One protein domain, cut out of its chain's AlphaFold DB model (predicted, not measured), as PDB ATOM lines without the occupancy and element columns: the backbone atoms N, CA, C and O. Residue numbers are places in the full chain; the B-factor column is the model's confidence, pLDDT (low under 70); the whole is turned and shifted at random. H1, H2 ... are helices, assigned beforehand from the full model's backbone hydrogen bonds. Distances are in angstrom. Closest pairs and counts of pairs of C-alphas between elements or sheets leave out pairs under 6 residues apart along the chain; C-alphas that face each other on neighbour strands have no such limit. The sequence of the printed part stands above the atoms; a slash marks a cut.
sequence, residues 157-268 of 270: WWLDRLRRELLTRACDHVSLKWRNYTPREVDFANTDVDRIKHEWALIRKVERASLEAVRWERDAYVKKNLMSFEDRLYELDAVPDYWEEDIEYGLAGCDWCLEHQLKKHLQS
ATOM      1  N   TRP A 157     -12.240  45.209 -16.403       88.12
ATOM      2  CA  TRP A 157     -13.607  45.649 -16.696       88.12
ATOM      3  C   TRP A 157     -14.185  44.957 -17.938       88.12
ATOM      4  O   TRP A 157     -15.301  44.437 -17.902       88.12
ATOM      5  N   TRP A 158     -13.423  44.891 -19.036       93.06
ATOM      6  CA  TRP A 158     -13.885  44.223 -20.259       93.06
ATOM      7  C   TRP A 158     -14.098  42.725 -20.063       93.06
ATOM      8  O   TRP A 158     -15.073  42.163 -20.564       93.06
ATOM      9  N   LEU A 159     -13.201  42.074 -19.323       93.56
ATOM     10  CA  LEU A 159     -13.324  40.657 -19.007       93.56
ATOM     11  C   LEU A 159     -14.492  40.397 -18.049       93.56
ATOM     12  O   LEU A 159     -15.223  39.432 -18.261       93.56
ATOM     13  N   ASP A 160     -14.748  41.274 -17.073       88.44
ATOM     14  CA  ASP A 160     -15.943  41.171 -16.230       88.44
ATOM     15  C   ASP A 160     -17.228  41.297 -17.050       88.44
ATOM     16  O   ASP A 160     -18.138  40.478 -16.933       88.44
ATOM     17  N   ARG A 161     -17.283  42.274 -17.959       89.25
ATOM     18  CA  ARG A 161     -18.418  42.439 -18.870       89.25
ATOM     19  C   ARG A 161     -18.675  41.167 -19.686       89.25
ATOM     20  O   ARG A 161     -19.820  40.723 -19.772       89.25
ATOM     21  N   LEU A 162     -17.628  40.563 -20.256       93.38
ATOM     22  CA  LEU A 162     -17.746  39.296 -20.989       93.38
ATOM     23  C   LEU A 162     -18.220  38.154 -20.089       93.38
ATOM     24  O   LEU A 162     -19.092  37.384 -20.491       93.38
ATOM     25  N   ARG A 163     -17.684  38.061 -18.867       92.25
ATOM     26  CA  ARG A 163     -18.108  37.078 -17.863       92.25
ATOM     27  C   ARG A 163     -19.598  37.223 -17.541       92.25
ATOM     28  O   ARG A 163     -20.320  36.231 -17.593       92.25
ATOM     29  N   ARG A 164     -20.086  38.442 -17.284       85.56
ATOM     30  CA  ARG A 164     -21.508  38.728 -16.998       85.56
ATOM     31  C   ARG A 164     -22.423  38.380 -18.176       85.56
ATOM     32  O   ARG A 164     -23.504  37.825 -17.972       85.56
ATOM     33  N   GLU A 165     -21.992  38.644 -19.409       89.75
ATOM     34  CA  GLU A 165     -22.739  38.254 -20.611       89.75
ATOM     35  C   GLU A 165     -22.850  36.724 -20.742       89.75
ATOM     36  O   GLU A 165     -23.932  36.195 -21.008       89.75
ATOM     37  N   LEU A 166     -21.750  36.002 -20.510       91.38
ATOM     38  CA  LEU A 166     -21.721  34.536 -20.511       91.38
ATOM     39  C   LEU A 166     -22.608  33.944 -19.407       91.38
ATOM     40  O   LEU A 166     -23.390  33.029 -19.666       91.38
ATOM     41  N   LEU A 167     -22.541  34.502 -18.193       86.44
ATOM     42  CA  LEU A 167     -23.405  34.114 -17.073       86.44
ATOM     43  C   LEU A 167     -24.884  34.320 -17.411       86.44
ATOM     44  O   LEU A 167     -25.704  33.444 -17.139       86.44
ATOM     45  N   THR A 168     -25.226  35.438 -18.053       85.00
ATOM     46  CA  THR A 168     -26.598  35.723 -18.495       85.00
ATOM     47  C   THR A 168     -27.075  34.679 -19.507       85.00
ATOM     48  O   THR A 168     -28.155  34.114 -19.338       85.00
ATOM     49  N   ARG A 169     -26.247  34.330 -20.504       88.56
ATOM     50  CA  ARG A 169     -26.568  33.271 -21.478       88.56
ATOM     51  C   ARG A 169     -26.777  31.909 -20.818       88.56
ATOM     52  O   ARG A 169     -27.748  31.218 -21.129       88.56
ATOM     53  N   ALA A 170     -25.915  31.543 -19.869       85.94
ATOM     54  CA  ALA A 170     -26.079  30.320 -19.088       85.94
ATOM     55  C   ALA A 170     -27.400  30.330 -18.291       85.94
ATOM     56  O   ALA A 170     -28.151  29.353 -18.330       85.94
ATOM     57  N   CYS A 171     -27.737  31.451 -17.642       80.12
ATOM     58  CA  CYS A 171     -29.000  31.626 -16.917       80.12
ATOM     59  C   CYS A 171     -30.228  31.509 -17.819       80.12
ATOM     60  O   CYS A 171     -31.236  30.930 -17.408       80.12
ATOM     61  N   ASP A 172     -30.173  32.059 -19.030       82.06
ATOM     62  CA  ASP A 172     -31.283  32.014 -19.980       82.06
ATOM     63  C   ASP A 172     -31.558  30.584 -20.452       82.06
ATOM     64  O   ASP A 172     -32.719  30.173 -20.553       82.06
ATOM     65  N   HIS A 173     -30.503  29.789 -20.666       82.00
ATOM     66  CA  HIS A 173     -30.632  28.364 -20.977       82.00
ATOM     67  C   HIS A 173     -31.314  27.579 -19.853       82.00
ATOM     68  O   HIS A 173     -32.150  26.718 -20.135       82.00
ATOM     69  N   VAL A 174     -31.041  27.925 -18.593       77.62
ATOM     70  CA  VAL A 174     -31.740  27.352 -17.434       77.62
ATOM     71  C   VAL A 174     -33.195  27.851 -17.380       77.62
ATOM     72  O   VAL A 174     -34.134  27.057 -17.357       77.62
ATOM     73  N   SER A 175     -33.411  29.167 -17.423       71.19
ATOM     74  CA  SER A 175     -34.703  29.829 -17.161       71.19
ATOM     75  C   SER A 175     -35.783  29.547 -18.212       71.19
ATOM     76  O   SER A 175     -36.966  29.428 -17.871       71.19
ATOM     77  N   LEU A 176     -35.413  29.420 -19.493       65.31
ATOM     78  CA  LEU A 176     -36.357  29.106 -20.576       65.31
ATOM     79  C   LEU A 176     -37.061  27.755 -20.381       65.31
ATOM     80  O   LEU A 176     -38.162  27.554 -20.903       65.31
ATOM     81  N   LYS A 177     -36.471  26.837 -19.608       62.31
ATOM     82  CA  LYS A 177     -37.116  25.573 -19.243       62.31
ATOM     83  C   LYS A 177     -38.120  25.768 -18.119       62.31
ATOM     84  O   LYS A 177     -39.268  25.370 -18.271       62.31
ATOM     85  N   TRP A 178     -37.760  26.465 -17.051       61.47
ATOM     86  CA  TRP A 178     -38.649  26.650 -15.901       61.47
ATOM     87  C   TRP A 178     -40.007  27.255 -16.245       61.47
ATOM     88  O   TRP A 178     -41.032  26.807 -15.737       61.47
ATOM     89  N   ARG A 179     -40.040  28.238 -17.151       61.00
ATOM     90  CA  ARG A 179     -41.298  28.896 -17.549       61.00
ATOM     91  C   ARG A 179     -42.253  27.994 -18.335       61.00
ATOM     92  O   ARG A 179     -43.432  28.318 -18.424       61.00
ATOM     93  N   ASN A 180     -41.764  26.890 -18.897       59.31
ATOM     94  CA  ASN A 180     -42.527  26.023 -19.794       59.31
ATOM     95  C   ASN A 180     -42.881  24.654 -19.186       59.31
ATOM     96  O   ASN A 180     -43.469  23.834 -19.888       59.31
ATOM     97  N   TYR A 181     -42.542  24.388 -17.917       59.81
ATOM     98  CA  TYR A 181     -42.662  23.046 -17.335       59.81
ATOM     99  C   TYR A 181     -43.578  22.965 -16.110       59.81
ATOM    100  O   TYR A 181     -43.572  23.810 -15.216       59.81
ATOM    101  N   THR A 182     -44.345  21.871 -16.052       55.62
ATOM    102  CA  THR A 182     -45.015  21.393 -14.838       55.62
ATOM    103  C   THR A 182     -44.052  20.533 -13.999       55.62
ATOM    104  O   THR A 182     -43.348  19.714 -14.586       55.62
ATOM    105  N   PRO A 183     -44.051  20.621 -12.651       55.28
ATOM    106  CA  PRO A 183     -42.998  20.082 -11.762       55.28
ATOM    107  C   PRO A 183     -42.721  18.563 -11.746       55.28
ATOM    108  O   PRO A 183     -42.052  18.095 -10.832       55.28
ATOM    109  N   ARG A 184     -43.270  17.753 -12.658       53.41
ATOM    110  CA  ARG A 184     -43.159  16.282 -12.594       53.41
ATOM    111  C   ARG A 184     -42.206  15.646 -13.605       53.41
ATOM    112  O   ARG A 184     -41.916  14.468 -13.442       53.41
ATOM    113  N   GLU A 185     -41.717  16.375 -14.605       53.78
ATOM    114  CA  GLU A 185     -40.970  15.780 -15.727       53.78
ATOM    115  C   GLU A 185     -39.878  16.732 -16.239       53.78
ATOM    116  O   GLU A 185     -39.935  17.211 -17.369       53.78
ATOM    117  N   VAL A 186     -38.889  17.058 -15.401       55.09
ATOM    118  CA  VAL A 186     -37.695  17.773 -15.879       55.09
ATOM    119  C   VAL A 186     -36.728  16.740 -16.454       55.09
ATOM    120  O   VAL A 186     -35.900  16.181 -15.745       55.09
ATOM    121  N   ASP A 187     -36.876  16.453 -17.745       60.94
ATOM    122  CA  ASP A 187     -35.836  15.788 -18.527       60.94
ATOM    123  C   ASP A 187     -35.040  16.883 -19.251       60.94
ATOM    124  O   ASP A 187     -35.516  17.504 -20.213       60.94
ATOM    125  N   PHE A 188     -33.855  17.211 -18.733       59.25
ATOM    126  CA  PHE A 188     -32.947  18.110 -19.435       59.25
ATOM    127  C   PHE A 188     -32.481  17.403 -20.705       59.25
ATOM    128  O   PHE A 188     -31.675  16.478 -20.659       59.25
ATOM    129  N   ALA A 189     -32.970  17.856 -21.860       63.09
ATOM    130  CA  ALA A 189     -32.439  17.394 -23.132       63.09
ATOM    131  C   ALA A 189     -30.913  17.598 -23.138       63.09
ATOM    132  O   ALA A 189     -30.441  18.696 -22.839       63.09
ATOM    133  N   ASN A 190     -30.155  16.559 -23.507       66.75
ATOM    134  CA  ASN A 190     -28.682  16.557 -23.494       66.75
ATOM    135  C   ASN A 190     -28.057  17.824 -24.116       66.75
ATOM    136  O   ASN A 190     -27.050  18.329 -23.633       66.75
ATOM    137  N   THR A 191     -28.701  18.393 -25.139       68.44
ATOM    138  CA  THR A 191     -28.250  19.610 -25.830       68.44
ATOM    139  C   THR A 191     -28.213  20.866 -24.959       68.44
ATOM    140  O   THR A 191     -27.415  21.758 -25.230       68.44
ATOM    141  N   ASP A 192     -29.073  20.978 -23.944       77.94
ATOM    142  CA  ASP A 192     -29.102  22.146 -23.055       77.94
ATOM    143  C   ASP A 192     -27.990  22.058 -22.002       77.94
ATOM    144  O   ASP A 192     -27.328  23.054 -21.713       77.94
ATOM    145  N   VAL A 193     -27.708  20.845 -21.516       79.06
ATOM    146  CA  VAL A 193     -26.566  20.570 -20.633       79.06
ATOM    147  C   VAL A 193     -25.251  20.873 -21.350       79.06
ATOM    148  O   VAL A 193     -24.384  21.536 -20.784       79.06
ATOM    149  N   ASP A 194     -25.114  20.458 -22.611       85.25
ATOM    150  CA  ASP A 194     -23.917  20.738 -23.410       85.25
ATOM    151  C   ASP A 194     -23.704  22.244 -23.631       85.25
ATOM    152  O   ASP A 194     -22.568  22.720 -23.590       85.25
ATOM    153  N   ARG A 195     -24.784  23.020 -23.813       87.69
ATOM    154  CA  ARG A 195     -24.712  24.488 -23.920       87.69
ATOM    155  C   ARG A 195     -24.278  25.140 -22.615       87.69
ATOM    156  O   ARG A 195     -23.380  25.972 -22.642       87.69
ATOM    157  N   ILE A 196     -24.861  24.744 -21.483       85.88
ATOM    158  CA  ILE A 196     -24.467  25.269 -20.166       85.88
ATOM    159  C   ILE A 196     -22.991  24.955 -19.894       85.88
ATOM    160  O   ILE A 196     -22.231  25.848 -19.530       85.88
ATOM    161  N   LYS A 197     -22.556  23.715 -20.154       87.00
ATOM    162  CA  LYS A 197     -21.147  23.312 -20.031       87.00
ATOM    163  C   LYS A 197     -20.230  24.124 -20.942       87.00
ATOM    164  O   LYS A 197     -19.128  24.485 -20.536       87.00
ATOM    165  N   HIS A 198     -20.674  24.418 -22.163       92.81
ATOM    166  CA  HIS A 198     -19.924  25.259 -23.088       92.81
ATOM    167  C   HIS A 198     -19.751  26.689 -22.559       92.81
ATOM    168  O   HIS A 198     -18.621  27.176 -22.514       92.81
ATOM    169  N   GLU A 199     -20.831  27.339 -22.118       92.44
ATOM    170  CA  GLU A 199     -20.766  28.697 -21.557       92.44
ATOM    171  C   GLU A 199     -19.913  28.736 -20.281       92.44
ATOM    172  O   GLU A 199     -19.086  29.632 -20.112       92.44
ATOM    173  N   TRP A 200     -20.015  27.714 -19.427       89.69
ATOM    174  CA  TRP A 200     -19.183  27.589 -18.231       89.69
ATOM    175  C   TRP A 200     -17.688  27.471 -18.554       89.69
ATOM    176  O   TRP A 200     -16.849  28.146 -17.956       89.69
ATOM    177  N   ALA A 201     -17.334  26.674 -19.565       92.75
ATOM    178  CA  ALA A 201     -15.952  26.566 -20.023       92.75
ATOM    179  C   ALA A 201     -15.400  27.911 -20.539       92.75
ATOM    180  O   ALA A 201     -14.214  28.205 -20.349       92.75
ATOM    181  N   LEU A 202     -16.245  28.736 -21.169       95.19
ATOM    182  CA  LEU A 202     -15.887  30.091 -21.593       95.19
ATOM    183  C   LEU A 202     -15.717  31.042 -20.401       95.19
ATOM    184  O   LEU A 202     -14.752  31.800 -20.391       95.19
ATOM    185  N   ILE A 203     -16.573  30.961 -19.376       92.25
ATOM    186  CA  ILE A 203     -16.420  31.730 -18.126       92.25
ATOM    187  C   ILE A 203     -15.057  31.438 -17.495       92.25
ATOM    188  O   ILE A 203     -14.269  32.358 -17.281       92.25
ATOM    189  N   ARG A 204     -14.704  30.159 -17.322       91.81
ATOM    190  CA  ARG A 204     -13.390  29.770 -16.780       91.81
ATOM    191  C   ARG A 204     -12.223  30.233 -17.657       91.81
ATOM    192  O   ARG A 204     -11.130  30.487 -17.154       91.81
ATOM    193  N   LYS A 205     -12.416  30.330 -18.979       94.94
ATOM    194  CA  LYS A 205     -11.413  30.911 -19.888       94.94
ATOM    195  C   LYS A 205     -11.214  32.404 -19.607       94.94
ATOM    196  O   LYS A 205     -10.069  32.836 -19.534       94.94
ATOM    197  N   VAL A 206     -12.298  33.157 -19.422       94.56
ATOM    198  CA  VAL A 206     -12.266  34.591 -19.092       94.56
ATOM    199  C   VAL A 206     -11.598  34.845 -17.739       94.56
ATOM    200  O   VAL A 206     -10.740  35.716 -17.649       94.56
ATOM    201  N   GLU A 207     -11.914  34.050 -16.715       91.25
ATOM    202  CA  GLU A 207     -11.294  34.165 -15.385       91.25
ATOM    203  C   GLU A 207      -9.782  33.918 -15.417       91.25
ATOM    204  O   GLU A 207      -9.009  34.671 -14.831       91.25
ATOM    205  N   ARG A 208      -9.323  32.893 -16.148       92.12
ATOM    206  CA  ARG A 208      -7.878  32.667 -16.317       92.12
ATOM    207  C   ARG A 208      -7.206  33.826 -17.046       92.12
ATOM    208  O   ARG A 208      -6.143  34.270 -16.620       92.12
ATOM    209  N   ALA A 209      -7.837  34.320 -18.111       93.06
ATOM    210  CA  ALA A 209      -7.321  35.456 -18.860       93.06
ATOM    211  C   ALA A 209      -7.236  36.721 -17.991       93.06
ATOM    212  O   ALA A 209      -6.274  37.466 -18.136       93.06
ATOM    213  N   SER A 210      -8.172  36.957 -17.061       91.00
ATOM    214  CA  SER A 210      -8.138  38.151 -16.201       91.00
ATOM    215  C   SER A 210      -6.946  38.151 -15.243       91.00
ATOM    216  O   SER A 210      -6.270  39.171 -15.107       91.00
ATOM    217  N   LEU A 211      -6.618  36.996 -14.655       87.62
ATOM    218  CA  LEU A 211      -5.468  36.845 -13.760       87.62
ATOM    219  C   LEU A 211      -4.137  37.147 -14.466       87.62
ATOM    220  O   LEU A 211      -3.221  37.721 -13.866       87.62
ATOM    221  N   GLU A 212      -4.012  36.756 -15.734       89.75
ATOM    222  CA  GLU A 212      -2.827  37.041 -16.549       89.75
ATOM    223  C   GLU A 212      -2.817  38.489 -17.053       89.75
ATOM    224  O   GLU A 212      -1.786  39.164 -16.961       89.75
ATOM    225  N   ALA A 213      -3.972  38.996 -17.495       91.12
ATOM    226  CA  ALA A 213      -4.137  40.345 -18.024       91.12
ATOM    227  C   ALA A 213      -3.712  41.420 -17.018       91.12
ATOM    228  O   ALA A 213      -2.994  42.343 -17.388       91.12
ATOM    229  N   VAL A 214      -4.041  41.244 -15.733       87.12
ATOM    230  CA  VAL A 214      -3.609  42.130 -14.638       87.12
ATOM    231  C   VAL A 214      -2.089  42.330 -14.618       87.12
ATOM    232  O   VAL A 214      -1.598  43.439 -14.386       87.12
ATOM    233  N   ARG A 215      -1.316  41.265 -14.869       87.69
ATOM    234  CA  ARG A 215       0.153  41.334 -14.878       87.69
ATOM    235  C   ARG A 215       0.664  42.062 -16.114       87.69
ATOM    236  O   ARG A 215       1.516  42.935 -15.995       87.69
ATOM    237  N   TRP A 216       0.137  41.727 -17.286       90.81
ATOM    238  CA  TRP A 216       0.543  42.359 -18.541       90.81
ATOM    239  C   TRP A 216       0.169  43.842 -18.588       90.81
ATOM    240  O   TRP A 216       0.952  44.671 -19.055       90.81
ATOM    241  N   GLU A 217      -1.002  44.188 -18.060       89.88
ATOM    242  CA  GLU A 217      -1.459  45.564 -17.953       89.88
ATOM    243  C   GLU A 217      -0.535  46.358 -17.022       89.88
ATOM    244  O   GLU A 217      -0.064  47.431 -17.401       89.88
ATOM    245  N   ARG A 218      -0.140  45.787 -15.873       87.62
ATOM    246  CA  ARG A 218       0.862  46.393 -14.976       87.62
ATOM    247  C   ARG A 218       2.133  46.768 -15.717       87.62
ATOM    248  O   ARG A 218       2.601  47.903 -15.619       87.62
ATOM    249  N   ASP A 219       2.679  45.820 -16.469       88.69
ATOM    250  CA  ASP A 219       3.917  46.014 -17.214       88.69
ATOM    251  C   ASP A 219       3.767  47.113 -18.281       88.69
ATOM    252  O   ASP A 219       4.678  47.925 -18.474       88.69
ATOM    253  N   ALA A 220       2.604  47.200 -18.935       88.50
ATOM    254  CA  ALA A 220       2.293  48.251 -19.901       88.50
ATOM    255  C   ALA A 220       2.225  49.650 -19.261       88.50
ATOM    256  O   ALA A 220       2.822  50.595 -19.792       88.50
ATOM    257  N   TYR A 221       1.576  49.788 -18.099       86.75
ATOM    258  CA  TYR A 221       1.519  51.053 -17.355       86.75
ATOM    259  C   TYR A 221       2.906  51.491 -16.871       86.75
ATOM    260  O   TYR A 221       3.281  52.656 -17.044       86.75
ATOM    261  N   VAL A 222       3.706  50.555 -16.341       86.00
ATOM    262  CA  VAL A 222       5.097  50.811 -15.927       86.00
ATOM    263  C   VAL A 222       5.932  51.286 -17.115       86.00
ATOM    264  O   VAL A 222       6.624  52.300 -17.021       86.00
ATOM    265  N   LYS A 223       5.827  50.614 -18.268       83.81
ATOM    266  CA  LYS A 223       6.543  50.989 -19.497       83.81
ATOM    267  C   LYS A 223       6.197  52.403 -19.974       83.81
ATOM    268  O   LYS A 223       7.056  53.076 -20.542       83.81
ATOM    269  N   LYS A 224       4.963  52.854 -19.746       80.94
ATOM    270  CA  LYS A 224       4.480  54.191 -20.118       80.94
ATOM    271  C   LYS A 224       4.684  55.244 -19.019       80.94
ATOM    272  O   LYS A 224       4.350  56.406 -19.230       80.94
ATOM    273  N   ASN A 225       5.283  54.870 -17.885       82.19
ATOM    274  CA  ASN A 225       5.486  55.745 -16.727       82.19
ATOM    275  C   ASN A 225       4.170  56.383 -16.230       82.19
ATOM    276  O   ASN A 225       4.131  57.552 -15.840       82.19
ATOM    277  N   LEU A 226       3.074  55.620 -16.282       76.00
ATOM    278  CA  LEU A 226       1.770  56.047 -15.784       76.00
ATOM    279  C   LEU A 226       1.736  55.873 -14.258       76.00
ATOM    280  O   LEU A 226       1.952  54.782 -13.738       76.00
ATOM    281  N   MET A 227       1.507  56.973 -13.534       56.03
ATOM    282  CA  MET A 227       1.777  57.100 -12.091       56.03
ATOM    283  C   MET A 227       0.808  56.365 -11.142       56.03
ATOM    284  O   MET A 227       0.995  56.465  -9.933       56.03
ATOM    285  N   SER A 228      -0.223  55.662 -11.619       59.72
ATOM    286  CA  SER A 228      -1.367  55.284 -10.760       59.72
ATOM    287  C   SER A 228      -1.865  53.845 -10.878       59.72
ATOM    288  O   SER A 228      -3.034  53.582 -10.609       59.72
ATOM    289  N   PHE A 229      -1.003  52.900 -11.249       55.25
ATOM    290  CA  PHE A 229      -1.450  51.518 -11.438       55.25
ATOM    291  C   PHE A 229      -1.821  50.784 -10.133       55.25
ATOM    292  O   PHE A 229      -2.754  49.987 -10.127       55.25
ATOM    293  N   GLU A 230      -1.121  51.040  -9.020       56.28
ATOM    294  CA  GLU A 230      -1.246  50.207  -7.807       56.28
ATOM    295  C   GLU A 230      -2.603  50.326  -7.088       56.28
ATOM    296  O   GLU A 230      -3.041  49.352  -6.483       56.28
ATOM    297  N   ASP A 231      -3.315  51.450  -7.225       54.19
ATOM    298  CA  ASP A 231      -4.595  51.687  -6.532       54.19
ATOM    299  C   ASP A 231      -5.840  51.287  -7.353       54.19
ATOM    300  O   ASP A 231      -6.966  51.526  -6.916       54.19
ATOM    301  N   ARG A 232      -5.673  50.724  -8.563       58.47
ATOM    302  CA  ARG A 232      -6.782  50.538  -9.529       58.47
ATOM    303  C   ARG A 232      -6.980  49.134 -10.064       58.47
ATOM    304  O   ARG A 232      -7.771  48.944 -10.985       58.47
ATOM    305  N   LEU A 233      -6.273  48.156  -9.517       58.19
ATOM    306  CA  LEU A 233      -6.496  46.777  -9.911       58.19
ATOM    307  C   LEU A 233      -7.846  46.309  -9.380       58.19
ATOM    308  O   LEU A 233      -7.969  45.880  -8.236       58.19
ATOM    309  N   TYR A 234      -8.855  46.416 -10.238       64.38
ATOM    310  CA  TYR A 234     -10.037  45.586 -10.140       64.38
ATOM    311  C   TYR A 234      -9.578  44.152 -10.405       64.38
ATOM    312  O   TYR A 234      -9.229  43.793 -11.529       64.38
ATOM    313  N   GLU A 235      -9.479  43.356  -9.348       68.88
ATOM    314  CA  GLU A 235      -9.322  41.917  -9.492       68.88
ATOM    315  C   GLU A 235     -10.710  41.333  -9.723       68.88
ATOM    316  O   GLU A 235     -11.654  41.630  -8.992       68.88
ATOM    317  N   LEU A 236     -10.842  40.544 -10.786       71.88
ATOM    318  CA  LEU A 236     -12.078  39.832 -11.051       71.88
ATOM    319  C   LEU A 236     -12.236  38.747  -9.988       71.88
ATOM    320  O   LEU A 236     -11.425  37.819  -9.949       71.88
ATOM    321  N   ASP A 237     -13.269  38.849  -9.157       73.31
ATOM    322  CA  ASP A 237     -13.590  37.780  -8.218       73.31
ATOM    323  C   ASP A 237     -13.904  36.493  -8.998       73.31
ATOM    324  O   ASP A 237     -14.545  36.506 -10.052       73.31
ATOM    325  N   ALA A 238     -13.396  35.359  -8.523       71.56
ATOM    326  CA  ALA A 238     -13.699  34.076  -9.143       71.56
ATOM    327  C   ALA A 238     -15.150  33.686  -8.840       71.56
ATOM    328  O   ALA A 238     -15.596  33.784  -7.692       71.56
ATOM    329  N   VAL A 239     -15.863  33.168  -9.843       70.81
ATOM    330  CA  VAL A 239     -17.150  32.522  -9.601       70.81
ATOM    331  C   VAL A 239     -16.889  31.294  -8.715       70.81
ATOM    332  O   VAL A 239     -15.995  30.499  -9.033       70.81
ATOM    333  N   PRO A 240     -17.618  31.128  -7.592       68.69
ATOM    334  CA  PRO A 240     -17.335  30.069  -6.630       68.69
ATOM    335  C   PRO A 240     -17.334  28.651  -7.231       68.69
ATOM    336  O   PRO A 240     -18.101  28.343  -8.137       68.69
ATOM    337  N   ASP A 241     -16.539  27.739  -6.673       68.75
ATOM    338  CA  ASP A 241     -16.382  26.388  -7.242       68.75
ATOM    339  C   ASP A 241     -17.588  25.459  -7.025       68.75
ATOM    340  O   ASP A 241     -17.753  24.489  -7.758       68.75
ATOM    341  N   TYR A 242     -18.483  25.758  -6.072       58.75
ATOM    342  CA  TYR A 242     -19.676  24.926  -5.824       58.75
ATOM    343  C   TYR A 242     -20.612  24.841  -7.046       58.75
ATOM    344  O   TYR A 242     -21.387  23.899  -7.182       58.75
ATOM    345  N   TRP A 243     -20.492  25.793  -7.969       58.56
ATOM    346  CA  TRP A 243     -21.172  25.796  -9.258       58.56
ATOM    347  C   TRP A 243     -20.731  24.663 -10.185       58.56
ATOM    348  O   TRP A 243     -21.548  24.111 -10.921       58.56
ATOM    349  N   GLU A 244     -19.446  24.306 -10.153       59.00
ATOM    350  CA  GLU A 244     -18.914  23.204 -10.956       59.00
ATOM    351  C   GLU A 244     -19.438  21.870 -10.468       59.00
ATOM    352  O   GLU A 244     -19.825  21.041 -11.288       59.00
ATOM    353  N   GLU A 245     -19.532  21.694  -9.152       58.41
ATOM    354  CA  GLU A 245     -20.107  20.489  -8.564       58.41
ATOM    355  C   GLU A 245     -21.569  20.321  -9.017       58.41
ATOM    356  O   GLU A 245     -21.938  19.261  -9.524       58.41
ATOM    357  N   ASP A 246     -22.389  21.372  -8.968       58.12
ATOM    358  CA  ASP A 246     -23.796  21.287  -9.384       58.12
ATOM    359  C   ASP A 246     -23.981  21.036 -10.900       58.12
ATOM    360  O   ASP A 246     -24.919  20.338 -11.317       58.12
ATOM    361  N   ILE A 247     -23.076  21.554 -11.742       60.38
ATOM    362  CA  ILE A 247     -23.062  21.306 -13.195       60.38
ATOM    363  C   ILE A 247     -22.547  19.888 -13.517       60.38
ATOM    364  O   ILE A 247     -23.094  19.220 -14.403       60.38
ATOM    365  N   GLU A 248     -21.509  19.408 -12.825       55.47
ATOM    366  CA  GLU A 248     -20.888  18.093 -13.047       55.47
ATOM    367  C   GLU A 248     -21.742  16.934 -12.528       55.47
ATOM    368  O   GLU A 248     -21.894  15.929 -13.230       55.47
ATOM    369  N   TYR A 249     -22.363  17.078 -11.351       54.91
ATOM    370  CA  TYR A 249     -23.282  16.083 -10.787       54.91
ATOM    371  C   TYR A 249     -24.671  16.101 -11.442       54.91
ATOM    372  O   TYR A 249     -25.556  15.335 -11.055       54.91
ATOM    373  N   GLY A 250     -24.845  16.925 -12.480       49.00
ATOM    374  CA  GLY A 250     -26.003  16.922 -13.357       49.00
ATOM    375  C   GLY A 250     -27.275  17.346 -12.646       49.00
ATOM    376  O   GLY A 250     -28.217  16.565 -12.634       49.00
ATOM    377  N   LEU A 251     -27.306  18.549 -12.052       52.00
ATOM    378  CA  LEU A 251     -28.526  19.182 -11.510       52.00
ATOM    379  C   LEU A 251     -29.352  18.274 -10.569       52.00
ATOM    380  O   LEU A 251     -30.522  18.526 -10.298       52.00
ATOM    381  N   ALA A 252     -28.761  17.199 -10.038       41.69
ATOM    382  CA  ALA A 252     -29.495  16.111  -9.398       41.69
ATOM    383  C   ALA A 252     -29.881  16.416  -7.938       41.69
ATOM    384  O   ALA A 252     -30.350  15.539  -7.213       41.69
ATOM    385  N   GLY A 253     -29.703  17.659  -7.490       43.94
ATOM    386  CA  GLY A 253     -29.840  18.050  -6.093       43.94
ATOM    387  C   GLY A 253     -30.348  19.473  -5.915       43.94
ATOM    388  O   GLY A 253     -29.643  20.306  -5.369       43.94
ATOM    389  N   CYS A 254     -31.608  19.704  -6.291       44.09
ATOM    390  CA  CYS A 254     -32.375  20.940  -6.095       44.09
ATOM    391  C   CYS A 254     -32.165  22.000  -7.186       44.09
ATOM    392  O   CYS A 254     -31.449  22.981  -7.014       44.09
ATOM    393  N   ASP A 255     -32.924  21.848  -8.271       48.06
ATOM    394  CA  ASP A 255     -33.062  22.815  -9.363       48.06
ATOM    395  C   ASP A 255     -33.344  24.261  -8.858       48.06
ATOM    396  O   ASP A 255     -32.866  25.241  -9.430       48.06
ATOM    397  N   TRP A 256     -34.048  24.423  -7.725       48.53
ATOM    398  CA  TRP A 256     -34.293  25.726  -7.079       48.53
ATOM    399  C   TRP A 256     -33.012  26.405  -6.561       48.53
ATOM    400  O   TRP A 256     -32.942  27.633  -6.508       48.53
ATOM    401  N   CYS A 257     -31.994  25.624  -6.194       53.72
ATOM    402  CA  CYS A 257     -30.739  26.126  -5.645       53.72
ATOM    403  C   CYS A 257     -29.928  26.853  -6.717       53.72
ATOM    404  O   CYS A 257     -29.426  27.933  -6.445       53.72
ATOM    405  N   LEU A 258     -29.881  26.334  -7.947       54.00
ATOM    406  CA  LEU A 258     -29.027  26.883  -8.996       54.00
ATOM    407  C   LEU A 258     -29.523  28.249  -9.499       54.00
ATOM    408  O   LEU A 258     -28.765  29.205  -9.573       54.00
ATOM    409  N   GLU A 259     -30.820  28.411  -9.775       56.03
ATOM    410  CA  GLU A 259     -31.356  29.727 -10.163       56.03
ATOM    411  C   GLU A 259     -31.271  30.731  -9.000       56.03
ATOM    412  O   GLU A 259     -30.921  31.895  -9.202       56.03
ATOM    413  N   HIS A 260     -31.569  30.291  -7.771       58.12
ATOM    414  CA  HIS A 260     -31.508  31.150  -6.589       58.12
ATOM    415  C   HIS A 260     -30.072  31.555  -6.252       58.12
ATOM    416  O   HIS A 260     -29.842  32.708  -5.908       58.12
ATOM    417  N   GLN A 261     -29.102  30.654  -6.395       60.16
ATOM    418  CA  GLN A 261     -27.690  30.957  -6.203       60.16
ATOM    419  C   GLN A 261     -27.150  31.833  -7.340       60.16
ATOM    420  O   GLN A 261     -26.353  32.711  -7.045       60.16
ATOM    421  N   LEU A 262     -27.609  31.686  -8.593       57.75
ATOM    422  CA  LEU A 262     -27.133  32.494  -9.733       57.75
ATOM    423  C   LEU A 262     -27.628  33.915  -9.547       57.75
ATOM    424  O   LEU A 262     -26.859  34.867  -9.624       57.75
ATOM    425  N   LYS A 263     -28.912  34.046  -9.203       61.25
ATOM    426  CA  LYS A 263     -29.514  35.321  -8.824       61.25
ATOM    427  C   LYS A 263     -28.815  35.918  -7.612       61.25
ATOM    428  O   LYS A 263     -28.464  37.086  -7.668       61.25
ATOM    429  N   LYS A 264     -28.561  35.134  -6.561       60.19
ATOM    430  CA  LYS A 264     -27.877  35.608  -5.353       60.19
ATOM    431  C   LYS A 264     -26.431  36.016  -5.627       60.19
ATOM    432  O   LYS A 264     -25.978  36.981  -5.033       60.19
ATOM    433  N   HIS A 265     -25.723  35.314  -6.510       56.31
ATOM    434  CA  HIS A 265     -24.345  35.627  -6.874       56.31
ATOM    435  C   HIS A 265     -24.279  36.904  -7.715       56.31
ATOM    436  O   HIS A 265     -23.564  37.828  -7.340       56.31
ATOM    437  N   LEU A 266     -25.129  37.019  -8.743       56.47
ATOM    438  CA  LEU A 266     -25.311  38.255  -9.513       56.47
ATOM    439  C   LEU A 266     -25.743  39.439  -8.618       56.47
ATOM    440  O   LEU A 266     -25.333  40.566  -8.861       56.47
ATOM    441  N   GLN A 267     -26.520  39.180  -7.559       54.91
ATOM    442  CA  GLN A 267     -26.911  40.153  -6.521       54.91
ATOM    443  C   GLN A 267     -25.843  40.392  -5.432       54.91
ATOM    444  O   GLN A 267     -26.056  41.230  -4.565       54.91
ATOM    445  N   SER A 268     -24.750  39.622  -5.406       47.75
ATOM    446  CA  SER A 268     -23.671  39.747  -4.409       47.75
ATOM    447  C   SER A 268     -22.365  40.292  -4.987       47.75
ATOM    448  O   SER A 268     -21.548  40.803  -4.230       47.75
TER     449      SER A 268
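AT A GLANCE: This is residues 157 to 268 of the 270 residues of the protein "SET domain-containing protein" of Klebsormidium nitens (UniProt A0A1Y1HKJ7). A long helical hairpin makes a rod: H1 and the longer H2 run side by side, residues 224 to 241 return without a named element, and short H4 packs on H1, with H3 nearby. Residues 179 to 185 stick out. The printed part, all helix, has 112 residues with helices H1, H2, H3, H4 in that order; it is loose, radius of gyration of the C-alphas 17.8 A, spanning 63 by 24 by 21 A.

HOW THE PARTS SIT: H2, residues 190 to 223, touches H1, residues 157 to 178, opposite ways at a shallow tilt of 10 degrees; their closest C-alphas, Ala 170 and Ile 196, are 5.4 A apart. H4, residues 255 to 266, touches H1 with residues 259 to 262 alone; the closest C-alphas, Cys 171 and Glu 259, are 7.4 A apart. H3, residues 242 to 248, is close to H2 but not clearly touching, closest C-alphas Lys 197 and Ile 247, 7.4 A. Every O i to N i+4 pair is within hydrogen-bond range in H3, against 16 of 18 in H1, 29 of 30 in H2 and 7 of 8 in H4.

IN THESE COORDINATES: H2 is 49.4 A long, with a kink of 32 degrees near residue 213; H1 is 31.4 A. C-alpha 157 is at (-13.607, 45.649, -16.696), C-alpha 266 at (-25.311, 38.255, -9.513).

THE WHOLE: The printed part has no cut; the links H1 to H2 and H2 to H3 are long. Confidence is low, pLDDT under 70, at residues 176 to 191, 227 to 235 and 240 to 268.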